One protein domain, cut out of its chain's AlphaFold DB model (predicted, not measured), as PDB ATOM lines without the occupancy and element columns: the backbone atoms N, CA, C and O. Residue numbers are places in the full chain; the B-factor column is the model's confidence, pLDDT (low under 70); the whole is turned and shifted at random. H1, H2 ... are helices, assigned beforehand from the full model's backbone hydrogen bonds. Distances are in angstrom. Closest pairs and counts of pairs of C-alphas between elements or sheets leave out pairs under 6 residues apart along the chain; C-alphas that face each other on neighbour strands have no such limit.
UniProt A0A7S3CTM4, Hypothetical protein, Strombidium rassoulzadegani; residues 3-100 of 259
ATOM      1  N   ARG A   3      32.355  32.664  -4.024       93.94
ATOM      2  CA  ARG A   3      31.905  31.636  -4.974       93.94
ATOM      3  C   ARG A   3      33.091  31.232  -5.836       93.94
ATOM      4  O   ARG A   3      33.526  32.008  -6.684       93.94
ATOM      5  N   LEU A   4      33.619  30.037  -5.589       95.25
ATOM      6  CA  LEU A   4      34.785  29.541  -6.311       95.25
ATOM      7  C   LEU A   4      34.400  29.127  -7.730       95.25
ATOM      8  O   LEU A   4      33.387  28.465  -7.956       95.25
ATOM      9  N   THR A   5      35.242  29.493  -8.685       94.88
ATOM     10  CA  THR A   5      35.211  28.972 -10.049       94.88
ATOM     11  C   THR A   5      36.037  27.693 -10.145       94.88
ATOM     12  O   THR A   5      36.817  27.350  -9.256       94.88
ATOM     13  N   GLN A   6      35.909  26.981 -11.264       93.81
ATOM     14  CA  GLN A   6      36.780  25.843 -11.543       93.81
ATOM     15  C   GLN A   6      38.266  26.247 -11.559       93.81
ATOM     16  O   GLN A   6      39.101  25.482 -11.086       93.81
ATOM     17  N   GLU A   7      38.595  27.433 -12.074       93.25
ATOM     18  CA  GLU A   7      39.968  27.950 -12.084       93.25
ATOM     19  C   GLU A   7      40.490  28.202 -10.664       93.25
ATOM     20  O   GLU A   7      41.612  27.795 -10.353       93.25
ATOM     21  N   ASP A   8      39.657  28.785  -9.793       94.81
ATOM     22  CA  ASP A   8      40.013  28.999  -8.386       94.81
ATOM     23  C   ASP A   8      40.334  27.663  -7.703       94.81
ATOM     24  O   ASP A   8      41.368  27.526  -7.053       94.81
ATOM     25  N   VAL A   9      39.492  26.641  -7.901       93.94
ATOM     26  CA  VAL A   9      39.696  25.309  -7.305       93.94
ATOM     27  C   VAL A   9      40.979  24.653  -7.818       93.94
ATOM     28  O   VAL A   9      41.737  24.094  -7.030       93.94
ATOM     29  N   VAL A  10      41.246  24.718  -9.125       92.31
ATOM     30  CA  VAL A  10      42.465  24.135  -9.712       92.31
ATOM     31  C   VAL A  10      43.723  24.823  -9.189       92.31
ATOM     32  O   VAL A  10      44.735  24.158  -8.977       92.31
ATOM     33  N   THR A  11      43.658  26.133  -8.963       92.06
ATOM     34  CA  THR A  11      44.809  26.905  -8.488       92.06
ATOM     35  C   THR A  11      45.054  26.718  -6.995       92.06
ATOM     36  O   THR A  11      46.204  26.588  -6.581       92.06
ATOM     37  N   LEU A  12      43.988  26.666  -6.191       92.19
ATOM     38  CA  LEU A  12      44.071  26.446  -4.746       92.19
ATOM     39  C   LEU A  12      44.473  25.008  -4.389       92.19
ATOM     40  O   LEU A  12      45.159  24.804  -3.394       92.19
ATOM     41  N   PHE A  13      44.069  24.018  -5.191       90.44
ATOM     42  CA  PHE A  13      44.215  22.594  -4.865       90.44
ATOM     43  C   PHE A  13      44.878  21.784  -5.997       90.44
ATOM     44  O   PHE A  13      44.293  20.809  -6.490       90.44
ATOM     45  N   PRO A  14      46.090  22.160  -6.451       86.38
ATOM     46  CA  PRO A  14      46.707  21.563  -7.634       86.38
ATOM     47  C   PRO A  14      46.965  20.059  -7.465       86.38
ATOM     48  O   PRO A  14      46.745  19.284  -8.396       86.38
ATOM     49  N   ASP A  15      47.365  19.627  -6.267       83.25
ATOM     50  CA  ASP A  15      47.677  18.227  -5.978       83.25
ATOM     51  C   ASP A  15      46.418  17.354  -5.946       83.25
ATOM     52  O   ASP A  15      46.381  16.274  -6.541       83.25
ATOM     53  N   GLN A  16      45.338  17.828  -5.324       80.75
ATOM     54  CA  GLN A  16      44.065  17.103  -5.237       80.75
ATOM     55  C   GLN A  16      43.409  16.962  -6.619       80.75
ATOM     56  O   GLN A  16      42.780  15.941  -6.923       80.75
ATOM     57  N   VAL A  17      43.598  17.959  -7.484       79.06
ATOM     58  CA  VAL A  17      43.143  17.923  -8.877       79.06
ATOM     59  C   VAL A  17      43.985  16.974  -9.739       79.06
ATOM     60  O   VAL A  17      43.478  16.440 -10.720       79.06
ATOM     61  N   GLN A  18      45.242  16.696  -9.391       73.19
ATOM     62  CA  GLN A  18      46.080  15.751 -10.146       73.19
ATOM     63  C   GLN A  18      45.975  14.304  -9.648       73.19
ATOM     64  O   GLN A  18      46.158  13.369 -10.428       73.19
ATOM     65  N   GLN A  19      45.697  14.100  -8.359       67.06
ATOM     66  CA  GLN A  19      45.831  12.792  -7.709       67.06
ATOM     67  C   GLN A  19      44.534  11.976  -7.630       67.06
ATOM     68  O   GLN A  19      44.592  10.764  -7.409       67.06
ATOM     69  N   THR A  20      43.355  12.591  -7.761       65.25
ATOM     70  CA  THR A  20      42.095  11.897  -7.446       65.25
ATOM     71  C   THR A  20      41.440  11.280  -8.685       65.25
ATOM     72  O   THR A  20      41.389  11.869  -9.754       65.25
ATOM     73  N   ALA A  21      40.848  10.089  -8.556       71.56
ATOM     74  CA  ALA A  21      39.971   9.537  -9.602       71.56
ATOM     75  C   ALA A  21      38.622  10.292  -9.711       71.56
ATOM     76  O   ALA A  21      37.806   9.981 -10.575       71.56
ATOM     77  N   PHE A  22      38.394  11.277  -8.833       72.94
ATOM     78  CA  PHE A  22      37.121  11.967  -8.606       72.94
ATOM     79  C   PHE A  22      37.253  13.496  -8.708       72.94
ATOM     80  O   PHE A  22      36.490  14.232  -8.088       72.94
ATOM     81  N   VAL A  23      38.215  13.992  -9.493       83.25
ATOM     82  CA  VAL A  23      38.476  15.437  -9.680       83.25
ATOM     83  C   VAL A  23      37.211  16.191 -10.070       83.25
ATOM     84  O   VAL A  23      36.940  17.266  -9.541       83.25
ATOM     85  N   SER A  24      36.410  15.603 -10.963       85.88
ATOM     86  CA  SER A  24      35.140  16.184 -11.397       85.88
ATOM     87  C   SER A  24      34.185  16.398 -10.223       85.88
ATOM     88  O   SER A  24      33.578  17.461 -10.123       85.88
ATOM     89  N   ASP A  25      34.070  15.429  -9.315       88.00
ATOM     90  CA  ASP A  25      33.180  15.519  -8.154       88.00
ATOM     91  C   ASP A  25      33.705  16.522  -7.123       88.00
ATOM     92  O   ASP A  25      32.921  17.258  -6.526       88.00
ATOM     93  N   PHE A  26      35.028  16.596  -6.944       87.44
ATOM     94  CA  PHE A  26      35.677  17.564  -6.060       87.44
ATOM     95  C   PHE A  26      35.462  19.008  -6.531       87.44
ATOM     96  O   PHE A  26      34.988  19.845  -5.762       87.44
ATOM     97  N   ILE A  27      35.730  19.281  -7.814       91.31
ATOM     98  CA  ILE A  27      35.480  20.590  -8.429       91.31
ATOM     99  C   ILE A  27      33.991  20.919  -8.357       91.31
ATOM    100  O   ILE A  27      33.628  21.999  -7.899       91.31
ATOM    101  N   THR A  28      33.116  19.984  -8.744       92.31
ATOM    102  CA  THR A  28      31.659  20.187  -8.675       92.31
ATOM    103  C   THR A  28      31.215  20.524  -7.256       92.31
ATOM    104  O   THR A  28      30.399  21.417  -7.068       92.31
ATOM    105  N   HIS A  29      31.764  19.861  -6.238       91.44
ATOM    106  CA  HIS A  29      31.426  20.153  -4.853       91.44
ATOM    107  C   HIS A  29      31.849  21.566  -4.426       91.44
ATOM    108  O   HIS A  29      31.005  22.312  -3.933       91.44
ATOM    109  N   LEU A  30      33.109  21.954  -4.637       92.81
ATOM    110  CA  LEU A  30      33.627  23.259  -4.196       92.81
ATOM    111  C   LEU A  30      33.078  24.448  -4.995       92.81
ATOM    112  O   LEU A  30      33.100  25.573  -4.505       92.81
ATOM    113  N   THR A  31      32.575  24.199  -6.204       94.38
ATOM    114  CA  THR A  31      31.926  25.211  -7.056       94.38
ATOM    115  C   THR A  31      30.400  25.213  -6.936       94.38
ATOM    116  O   THR A  31      29.744  26.082  -7.506       94.38
ATOM    117  N   SER A  32      29.815  24.257  -6.201       93.69
ATOM    118  CA  SER A  32      28.354  24.131  -6.096       93.69
ATOM    119  C   SER A  32      27.699  25.242  -5.281       93.69
ATOM    120  O   SER A  32      26.524  25.532  -5.503       93.69
ATOM    121  N   ASP A  33      28.434  25.858  -4.353       93.12
ATOM    122  CA  ASP A  33      27.936  26.961  -3.540       93.12
ATOM    123  C   ASP A  33      29.085  27.813  -2.965       93.12
ATOM    124  O   ASP A  33      30.208  27.794  -3.470       93.12
ATOM    125  N   VAL A  34      28.796  28.611  -1.938       94.31
ATOM    126  CA  VAL A  34      29.744  29.516  -1.287       94.31
ATOM    127  C   VAL A  34      30.726  28.778  -0.373       94.31
ATOM    128  O   VAL A  34      30.340  27.960   0.461       94.31
ATOM    129  N   CYS A  35      31.996  29.170  -0.456       95.25
ATOM    130  CA  CYS A  35      33.060  28.758   0.449       95.25
ATOM    131  C   CYS A  35      33.435  29.892   1.419       95.25
ATOM    132  O   CYS A  35      33.478  31.075   1.062       95.25
ATOM    133  N   LEU A  36      33.751  29.526   2.664       95.56
ATOM    134  CA  LEU A  36      34.288  30.436   3.676       95.56
ATOM    135  C   LEU A  36      35.784  30.164   3.864       95.56
ATOM    136  O   LEU A  36      36.157  29.099   4.348       95.56
ATOM    137  N   GLY A  37      36.622  31.136   3.508       95.75
ATOM    138  CA  GLY A  37      38.043  31.137   3.852       95.75
ATOM    139  C   GLY A  37      38.276  31.849   5.181       95.75
ATOM    140  O   GLY A  37      37.677  32.896   5.433       95.75
ATOM    141  N   LEU A  38      39.142  31.284   6.022       96.12
ATOM    142  CA  LEU A  38      39.570  31.864   7.294       96.12
ATOM    143  C   LEU A  38      41.095  31.819   7.377       96.12
ATOM    144  O   LEU A  38      41.683  30.742   7.342       96.12
ATOM    145  N   GLU A  39      41.723  32.981   7.534       95.75
ATOM    146  CA  GLU A  39      43.126  33.075   7.932       95.75
ATOM    147  C   GLU A  39      43.208  33.032   9.465       95.75
ATOM    148  O   GLU A  39      42.611  33.861  10.155       95.75
ATOM    149  N   LEU A  40      43.929  32.048  10.012       95.38
ATOM    150  CA  LEU A  40      44.076  31.862  11.455       95.38
ATOM    151  C   LEU A  40      45.525  32.095  11.874       95.38
ATOM    152  O   LEU A  40      46.428  31.379  11.446       95.38
ATOM    153  N   LEU A  41      45.736  33.061  12.767       94.44
ATOM    154  CA  LEU A  41      47.060  33.402  13.274       94.44
ATOM    155  C   LEU A  41      47.250  32.877  14.696       94.44
ATOM    156  O   LEU A  41      46.516  33.230  15.621       94.44
ATOM    157  N   LYS A  42      48.272  32.042  14.869       94.88
ATOM    158  CA  LYS A  42      48.730  31.508  16.152       94.88
ATOM    159  C   LYS A  42      50.150  30.963  15.986       94.88
ATOM    160  O   LYS A  42      50.534  30.549  14.896       94.88
ATOM    161  N   VAL A  43      50.920  30.896  17.070       96.31
ATOM    162  CA  VAL A  43      52.117  30.039  17.103       96.31
ATOM    163  C   VAL A  43      51.689  28.597  16.807       96.31
ATOM    164  O   VAL A  43      50.754  28.109  17.440       96.31
ATOM    165  N   ASN A  44      52.356  27.942  15.853       96.06
ATOM    166  CA  ASN A  44      52.025  26.600  15.352       96.06
ATOM    167  C   ASN A  44      50.617  26.490  14.727       96.06
ATOM    168  O   ASN A  44      49.972  25.448  14.836       96.06
ATOM    169  N   ALA A  45      50.123  27.558  14.082       97.25
ATOM    170  CA  ALA A  45      48.766  27.615  13.528       97.25
ATOM    171  C   ALA A  45      48.413  26.431  12.613       97.25
ATOM    172  O   ALA A  45      47.345  25.850  12.781       97.25
ATOM    173  N   VAL A  46      49.303  26.053  11.688       97.31
ATOM    174  CA  VAL A  46      49.066  24.950  10.740       97.31
ATOM    175  C   VAL A  46      48.889  23.620  11.473       97.31
ATOM    176  O   VAL A  46      47.881  22.940  11.293       97.31
ATOM    177  N   GLU A  47      49.826  23.271  12.358       96.88
ATOM    178  CA  GLU A  47      49.768  22.021  13.123       96.88
ATOM    179  C   GLU A  47      48.518  21.963  14.016       96.88
ATOM    180  O   GLU A  47      47.804  20.958  14.059       96.88
ATOM    181  N   ASP A  48      48.223  23.065  14.708       97.00
ATOM    182  CA  ASP A  48      47.053  23.170  15.570       97.00
ATOM    183  C   ASP A  48      45.745  23.052  14.785       97.00
ATOM    184  O   ASP A  48      44.824  22.359  15.229       97.00
ATOM    185  N   LEU A  49      45.662  23.690  13.617       96.81
ATOM    186  CA  LEU A  49      44.487  23.631  12.759       96.81
ATOM    187  C   LEU A  49      44.283  22.224  12.196       96.81
ATOM    188  O   LEU A  49      43.160  21.727  12.235       96.81
ATOM    189  N   LEU A  50      45.341  21.544  11.747       96.31
ATOM    190  CA  LEU A  50      45.264  20.151  11.293       96.31
ATOM    191  C   LEU A  50      44.770  19.221  12.409       96.31
ATOM    192  O   LEU A  50      43.940  18.343  12.166       96.31
ATOM    193  N   ARG A  51      45.218  19.445  13.650       96.00
ATOM    194  CA  ARG A  51      44.758  18.680  14.816       96.00
ATOM    195  C   ARG A  51      43.271  18.892  15.096       96.00
ATOM    196  O   ARG A  51      42.560  17.921  15.343       96.00
ATOM    197  N   VAL A  52      42.804  20.140  15.047       96.38
ATOM    198  CA  VAL A  52      41.386  20.495  15.252       96.38
ATOM    199  C   VAL A  52      40.513  20.002  14.092       96.38
ATOM    200  O   VAL A  52      39.396  19.528  14.311       96.38
ATOM    201  N   ALA A  53      41.017  20.067  12.860       96.25
ATOM    202  CA  ALA A  53      40.330  19.562  11.679       96.25
ATOM    203  C   ALA A  53      40.175  18.035  11.723       96.25
ATOM    204  O   ALA A  53      39.114  17.524  11.367       96.25
ATOM    205  N   GLY A  54      41.195  17.319  12.203       95.06
ATOM    206  CA  GLY A  54      41.250  15.859  12.220       95.06
ATOM    207  C   GLY A  54      41.695  15.260  10.877       95.06
ATOM    208  O   GLY A  54      41.983  15.994   9.930       95.06
ATOM    209  N   PRO A  55      41.762  13.922  10.760       92.00
ATOM    210  CA  PRO A  55      42.170  13.235   9.530       92.00
ATOM    211  C   PRO A  55      41.387  13.682   8.287       92.00
ATOM    212  O   PRO A  55      40.179  13.897   8.361       92.00
ATOM    213  N   SER A  56      42.051  13.765   7.127       85.50
ATOM    214  CA  SER A  56      41.447  14.249   5.870       85.50
ATOM    215  C   SER A  56      40.258  13.415   5.391       85.50
ATOM    216  O   SER A  56      39.387  13.933   4.707       85.50
ATOM    217  N   ASN A  57      40.171  12.141   5.782       86.06
ATOM    218  CA  ASN A  57      38.992  11.317   5.540       86.06
ATOM    219  C   ASN A  57      38.006  11.421   6.719       86.06
ATOM    220  O   ASN A  57      38.318  10.979   7.825       86.06
ATOM    221  N   ALA A  58      36.792  11.920   6.473       84.62
ATOM    222  CA  ALA A  58      35.772  12.090   7.514       84.62
ATOM    223  C   ALA A  58      35.398  10.788   8.262       84.62
ATOM    224  O   ALA A  58      35.127  10.824   9.461       84.62
ATOM    225  N   LEU A  59      35.404   9.622   7.601       85.69
ATOM    226  CA  LEU A  59      35.127   8.337   8.266       85.69
ATOM    227  C   LEU A  59      36.283   7.912   9.176       85.69
ATOM    228  O   LEU A  59      36.057   7.388  10.265       85.69
ATOM    229  N   GLN A  60      37.521   8.169   8.754       90.00
ATOM    230  CA  GLN A  60      38.692   7.969   9.602       90.00
ATOM    231  C   GLN A  60      38.669   8.929  10.797       90.00
ATOM    232  O   GLN A  60      38.925   8.499  11.923       90.00
ATOM    233  N   ALA A  61      38.303  10.194  10.570       92.19
ATOM    234  CA  ALA A  61      38.173  11.199  11.617       92.19
ATOM    235  C   ALA A  61      37.157  10.778  12.686       92.19
ATOM    236  O   ALA A  61      37.479  10.827  13.866       92.19
ATOM    237  N   LYS A  62      35.988  10.248  12.297       91.75
ATOM    238  CA  LYS A  62      34.976   9.736  13.244       91.75
ATOM    239  C   LYS A  62      35.504   8.648  14.182       91.75
ATOM    240  O   LYS A  62      35.078   8.583  15.328       91.75
ATOM    241  N   ASN A  63      36.433   7.817  13.712       92.19
ATOM    242  CA  ASN A  63      37.006   6.738  14.515       92.19
ATOM    243  C   ASN A  63      38.205   7.189  15.364       92.19
ATOM    244  O   ASN A  63      38.375   6.706  16.478       92.19
ATOM    245  N   GLN A  64      39.061   8.067  14.831       94.31
ATOM    246  CA  GLN A  64      40.349   8.420  15.449       94.31
ATOM    247  C   GLN A  64      40.305   9.726  16.253       94.31
ATOM    248  O   GLN A  64      41.082   9.888  17.189       94.31
ATOM    249  N   ALA A  65      39.421  10.653  15.886       94.81
ATOM    250  CA  ALA A  65      39.287  11.979  16.481       94.81
ATOM    251  C   ALA A  65      37.814  12.448  16.412       94.81
ATOM    252  O   ALA A  65      37.497  13.349  15.632       94.81
ATOM    253  N   PRO A  66      36.895  11.833  17.182       95.00
ATOM    254  CA  PRO A  66      35.450  12.074  17.074       95.00
ATOM    255  C   PRO A  66      35.031  13.527  17.349       95.00
ATOM    256  O   PRO A  66      34.030  13.977  16.800       95.00
ATOM    257  N   ASP A  67      35.824  14.266  18.129       96.25
ATOM    258  CA  ASP A  67      35.591  15.682  18.452       96.25
ATOM    259  C   ASP A  67      36.204  16.654  17.421       96.25
ATOM    260  O   ASP A  67      36.155  17.869  17.595       96.25
ATOM    261  N   SER A  68      36.825  16.139  16.354       96.94
ATOM    262  CA  SER A  68      37.392  16.971  15.287       96.94
ATOM    263  C   SER A  68      36.312  17.532  14.360       96.94
ATOM    264  O   SER A  68      35.253  16.926  14.167       96.94
ATOM    265  N   LEU A  69      36.597  18.661  13.703       95.81
ATOM    266  CA  LEU A  69      35.640  19.305  12.795       95.81
ATOM    267  C   LEU A  69      35.193  18.370  11.660       95.81
ATOM    268  O   LEU A  69      34.002  18.298  11.352       95.81
ATOM    269  N   ARG A  70      36.120  17.604  11.070       95.56
ATOM    270  CA  ARG A  70      35.798  16.646   9.998       95.56
ATOM    271  C   ARG A  70      34.966  15.469  10.508       95.56
ATOM    272  O   ARG A  70      34.146  14.947   9.757       95.56
ATOM    273  N   ALA A  71      35.124  15.062  11.767       94.75
ATOM    274  CA  ALA A  71      34.293  14.018  12.362       94.75
ATOM    275  C   ALA A  71      32.864  14.505  12.646       94.75
ATOM    276  O   ALA A  71      31.902  13.809  12.309       94.75
ATOM    277  N   MET A  72      32.737  15.701  13.226       94.69
ATOM    278  CA  MET A  72      31.457  16.285  13.628       94.69
ATOM    279  C   MET A  72      30.607  16.727  12.431       94.69
ATOM    280  O   MET A  72      29.400  16.491  12.414       94.69
ATOM    281  N   PHE A  73      31.229  17.352  11.426       93.94
ATOM    282  CA  PHE A  73      30.516  18.010  10.327       93.94
ATOM    283  C   PHE A  73      30.729  17.344   8.960       93.94
ATOM    284  O   PHE A  73      29.956  17.583   8.030       93.94
ATOM    285  N   GLY A  74      31.741  16.483   8.819       90.62
ATOM    286  CA  GLY A  74      32.023  15.771   7.575       90.62
ATOM    287  C   GLY A  74      31.022  14.646   7.288       90.62
ATOM    288  O   GLY A  74      30.677  13.824   8.150       90.62
ATOM    289  N   LYS A  75      30.570  14.576   6.033       84.75
ATOM    290  CA  LYS A  75      29.632  13.544   5.562       84.75
ATOM    291  C   LYS A  75      30.363  12.365   4.925       84.75
ATOM    292  O   LYS A  75      30.116  11.222   5.296       84.75
ATOM    293  N   GLU A  76      31.277  12.657   4.006       80.56
ATOM    294  CA  GLU A  76      31.978  11.701   3.135       80.56
ATOM    295  C   GLU A  76      33.410  12.186   2.890       80.56
ATOM    296  O   GLU A  76      33.711  13.335   3.187       80.56
ATOM    297  N   SER A  77      34.270  11.357   2.291       73.56
ATOM    298  CA  SER A  77      35.691  11.670   2.056       73.56
ATOM    299  C   SER A  77      35.967  12.874   1.151       73.56
ATOM    300  O   SER A  77      37.062  13.419   1.209       73.56
ATOM    301  N   LEU A  78      35.028  13.261   0.283       75.19
ATOM    302  CA  LEU A  78      35.120  14.488  -0.526       75.19
ATOM    303  C   LEU A  78      34.375  15.665   0.118       75.19
ATOM    304  O   LEU A  78      34.636  16.817  -0.206       75.19
ATOM    305  N   ARG A  79      33.456  15.380   1.046       83.12
ATOM    306  CA  ARG A  79      32.598  16.352   1.735       83.12
ATOM    307  C   ARG A  79      32.992  16.397   3.204       83.12
ATOM    308  O   ARG A  79      32.219  16.017   4.089       83.12
ATOM    309  N   ASN A  80      34.228  16.828   3.439       82.94
ATOM    310  CA  ASN A  80      34.884  16.782   4.750       82.94
ATOM    311  C   ASN A  80      34.539  17.975   5.654       82.94
ATOM    312  O   ASN A  80      35.089  18.079   6.743       82.94
ATOM    313  N   ALA A  81      33.649  18.868   5.214       89.50
ATOM    314  CA  ALA A  81      33.282  20.138   5.851       89.50
ATOM    315  C   ALA A  81      34.392  21.201   5.916       89.50
ATOM    316  O   ALA A  81      34.094  22.365   5.673       89.50
ATOM    317  N   VAL A  82      35.649  20.832   6.202       93.81
ATOM    318  CA  VAL A  82      36.766  21.787   6.316       93.81
ATOM    319  C   VAL A  82      38.028  21.350   5.562       93.81
ATOM    320  O   VAL A  82      38.472  20.195   5.651       93.81
ATOM    321  N   HIS A  83      38.634  22.311   4.861       93.50
ATOM    322  CA  HIS A  83      40.011  22.258   4.366       93.50
ATOM    323  C   HIS A  83      40.945  22.919   5.385       93.50
ATOM    324  O   HIS A  83      40.562  23.885   6.040       93.50
ATOM    325  N   ALA A  84      42.150  22.379   5.524       94.56
ATOM    326  CA  ALA A  84      43.214  22.948   6.339       94.56
ATOM    327  C   ALA A  84      44.527  22.681   5.607       94.56
ATOM    328  O   ALA A  84      44.794  21.526   5.267       94.56
ATOM    329  N   SER A  85      45.302  23.733   5.351       95.19
ATOM    330  CA  SER A  85      46.575  23.645   4.639       95.19
ATOM    331  C   SER A  85      47.540  22.714   5.379       95.19
ATOM    332  O   SER A  85      47.583  22.702   6.609       95.19
ATOM    333  N   GLU A  86      48.313  21.922   4.636       92.94
ATOM    334  CA  GLU A  86      49.152  20.860   5.215       92.94
ATOM    335  C   GLU A  86      50.558  21.340   5.615       92.94
ATOM    336  O   GLU A  86      51.257  20.659   6.365       92.94
ATOM    337  N   SER A  87      50.967  22.521   5.146       95.25
ATOM    338  CA  SER A  87      52.237  23.162   5.491       95.25
ATOM    339  C   SER A  87      52.104  24.686   5.508       95.25
ATOM    340  O   SER A  87      51.119  25.242   5.015       95.25
ATOM    341  N   GLU A  88      53.097  25.372   6.073       95.56
ATOM    342  CA  GLU A  88      53.145  26.839   6.092       95.56
ATOM    343  C   GLU A  88      53.287  27.426   4.682       95.56
ATOM    344  O   GLU A  88      52.687  28.455   4.374       95.56
ATOM    345  N   GLU A  89      54.023  26.753   3.795       95.00
ATOM    346  CA  GLU A  89      54.201  27.170   2.403       95.00
ATOM    347  C   GLU A  89      52.884  27.094   1.624       95.00
ATOM    348  O   GLU A  89      52.540  28.031   0.899       95.00
ATOM    349  N   LEU A  90      52.128  26.004   1.803       94.81
ATOM    350  CA  LEU A  90      50.797  25.863   1.212       94.81
ATOM    351  C   LEU A  90      49.832  26.891   1.795       94.81
ATOM    352  O   LEU A  90      49.162  27.575   1.028       94.81
ATOM    353  N   ALA A  91      49.818  27.067   3.121       95.56
ATOM    354  CA  ALA A  91      48.984  28.074   3.769       95.56
ATOM    355  C   ALA A  91      49.263  29.471   3.199       95.56
ATOM    356  O   ALA A  91      48.334  30.173   2.813       95.56
ATOM    357  N   SER A  92      50.536  29.855   3.068       94.50
ATOM    358  CA  SER A  92      50.912  31.150   2.503       94.50
ATOM    359  C   SER A  92      50.433  31.317   1.060       94.50
ATOM    360  O   SER A  92      49.930  32.386   0.724       94.50
ATOM    361  N   SER A  93      50.561  30.290   0.213       93.62
ATOM    362  CA  SER A  93      50.106  30.360  -1.182       93.62
ATOM    363  C   SER A  93      48.577  30.388  -1.300       93.62
ATOM    364  O   SER A  93      48.041  31.126  -2.124       93.62
ATOM    365  N   GLU A  94      47.874  29.593  -0.493       95.44
ATOM    366  CA  GLU A  94      46.408  29.537  -0.458       95.44
ATOM    367  C   GLU A  94      45.816  30.857   0.062       95.44
ATOM    368  O   GLU A  94      44.867  31.368  -0.530       95.44
ATOM    369  N   ILE A  95      46.401  31.448   1.113       95.06
ATOM    370  CA  ILE A  95      46.009  32.761   1.660       95.06
ATOM    371  C   ILE A  95      46.227  33.861   0.616       95.06
ATOM    372  O   ILE A  95      45.321  34.657   0.368       95.06
ATOM    373  N   ASP A  96      47.406  33.886  -0.016       93.50
ATOM    374  CA  ASP A  96      47.754  34.869  -1.047       93.50
ATOM    375  C   ASP A  96      46.738  34.846  -2.198       93.50
ATOM    376  O   ASP A  96      46.265  35.900  -2.624       93.50
ATOM    377  N   TYR A  97      46.337  33.650  -2.643       94.94
ATOM    378  CA  TYR A  97      45.339  33.477  -3.696       94.94
ATOM    379  C   TYR A  97      43.920  33.838  -3.242       94.94
ATOM    380  O   TYR A  97      43.265  34.669  -3.868       94.94
ATOM    381  N   PHE A  98      43.433  33.229  -2.154       95.00
ATOM    382  CA  PHE A  98      42.033  33.346  -1.734       95.00
ATOM    383  C   PHE A  98      41.664  34.775  -1.330       95.00
ATOM    384  O   PHE A  98      40.567  35.242  -1.633       95.00
ATOM    385  N   PHE A  99      42.576  35.482  -0.660       92.50
ATOM    386  CA  PHE A  99      42.343  36.843  -0.175       92.50
ATOM    387  C   PHE A  99      42.916  37.922  -1.103       92.50
ATOM    388  O   PHE A  99      42.994  39.079  -0.695       92.50
ATOM    389  N   ASN A 100      43.321  37.561  -2.329       90.00
ATOM    390  CA  ASN A 100      43.942  38.473  -3.296       90.00
ATOM    391  C   ASN A 100      45.051  39.325  -2.652       90.00
ATOM    392  O   ASN A 100      45.059  40.554  -2.743       90.00
TER     393      ASN A 100
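AT A GLANCE: This is residues 3 to 100 of the 259 residues of the protein "Hypothetical protein" of Strombidium rassoulzadegani (UniProt A0A7S3CTM4). Seven short helices form two lobes with a gap between them: H1, H2, H3 and H7 in one, H4, H5 and H6 in the other. The long link of residues 74 to 87 runs through the middle between the lobes, and residues 32 to 44 cross from H3 to H4. The printed part has 98 residues with seven named helices, H1 to H7 in order, and no named strand: all helix. It is compact and rounded, with a radius of gyration of the C-alphas of 13.3 A and spans of 33 by 31 by 24 A.

HOW THE PARTS SIT: H1, residues 6 to 12, touches H3, residues 23 to 31, about perpendicular at 84 degrees; their closest C-alphas, Gln 6 and Ile 27, are 6.2 A apart. H2, residues 14 to 19, only just touches H3, only at the corner by their link, with 3 pairs of C-alphas within 8 A, the closest those of Val 17 and Val 23 at 5.3 A. H4, residues 45 to 53, only just touches H6, residues 69 to 73, with 3 pairs of C-alphas within 8 A, the closest those of Ala 53 and Leu 69 at 4.8 A. H5, residues 58 to 64, touches H6, the closest C-alphas being Lys 62 and Ala 71 at 4.4 A. H7, residues 88 to 98, only just touches H1, with 3 pairs of C-alphas within 8 A, the closest those of Leu 12 and Glu 94 at 5.8 A; they run opposite ways at a shallow tilt of 31 degrees. H4 and H7 are close but not clearly touching, Val 46 and Glu 88 having the closest C-alphas at 6.5 A. H3 and H5 are apart. In H1 to H7 every O i to N i+4 pair is within hydrogen-bond range.

IN THESE COORDINATES: H1 begins at C-alpha 6 (36.780, 25.843, -11.543). H3 measures 12.1 A, H4 11.8 A and H7 15.1 A from first to last C-alpha. H7 ends at C-alpha 98 (42.033, 33.346, -1.734).

THE WHOLE: The C-alphas farthest apart, Asn 63 and Asn 100, are 37.0 A apart. The printed part has no cut. The links H3 to H4 and H6 to H7 are long. The mean pLDDT of the printed part is 91.0, and residues 19 to 20 are under 70.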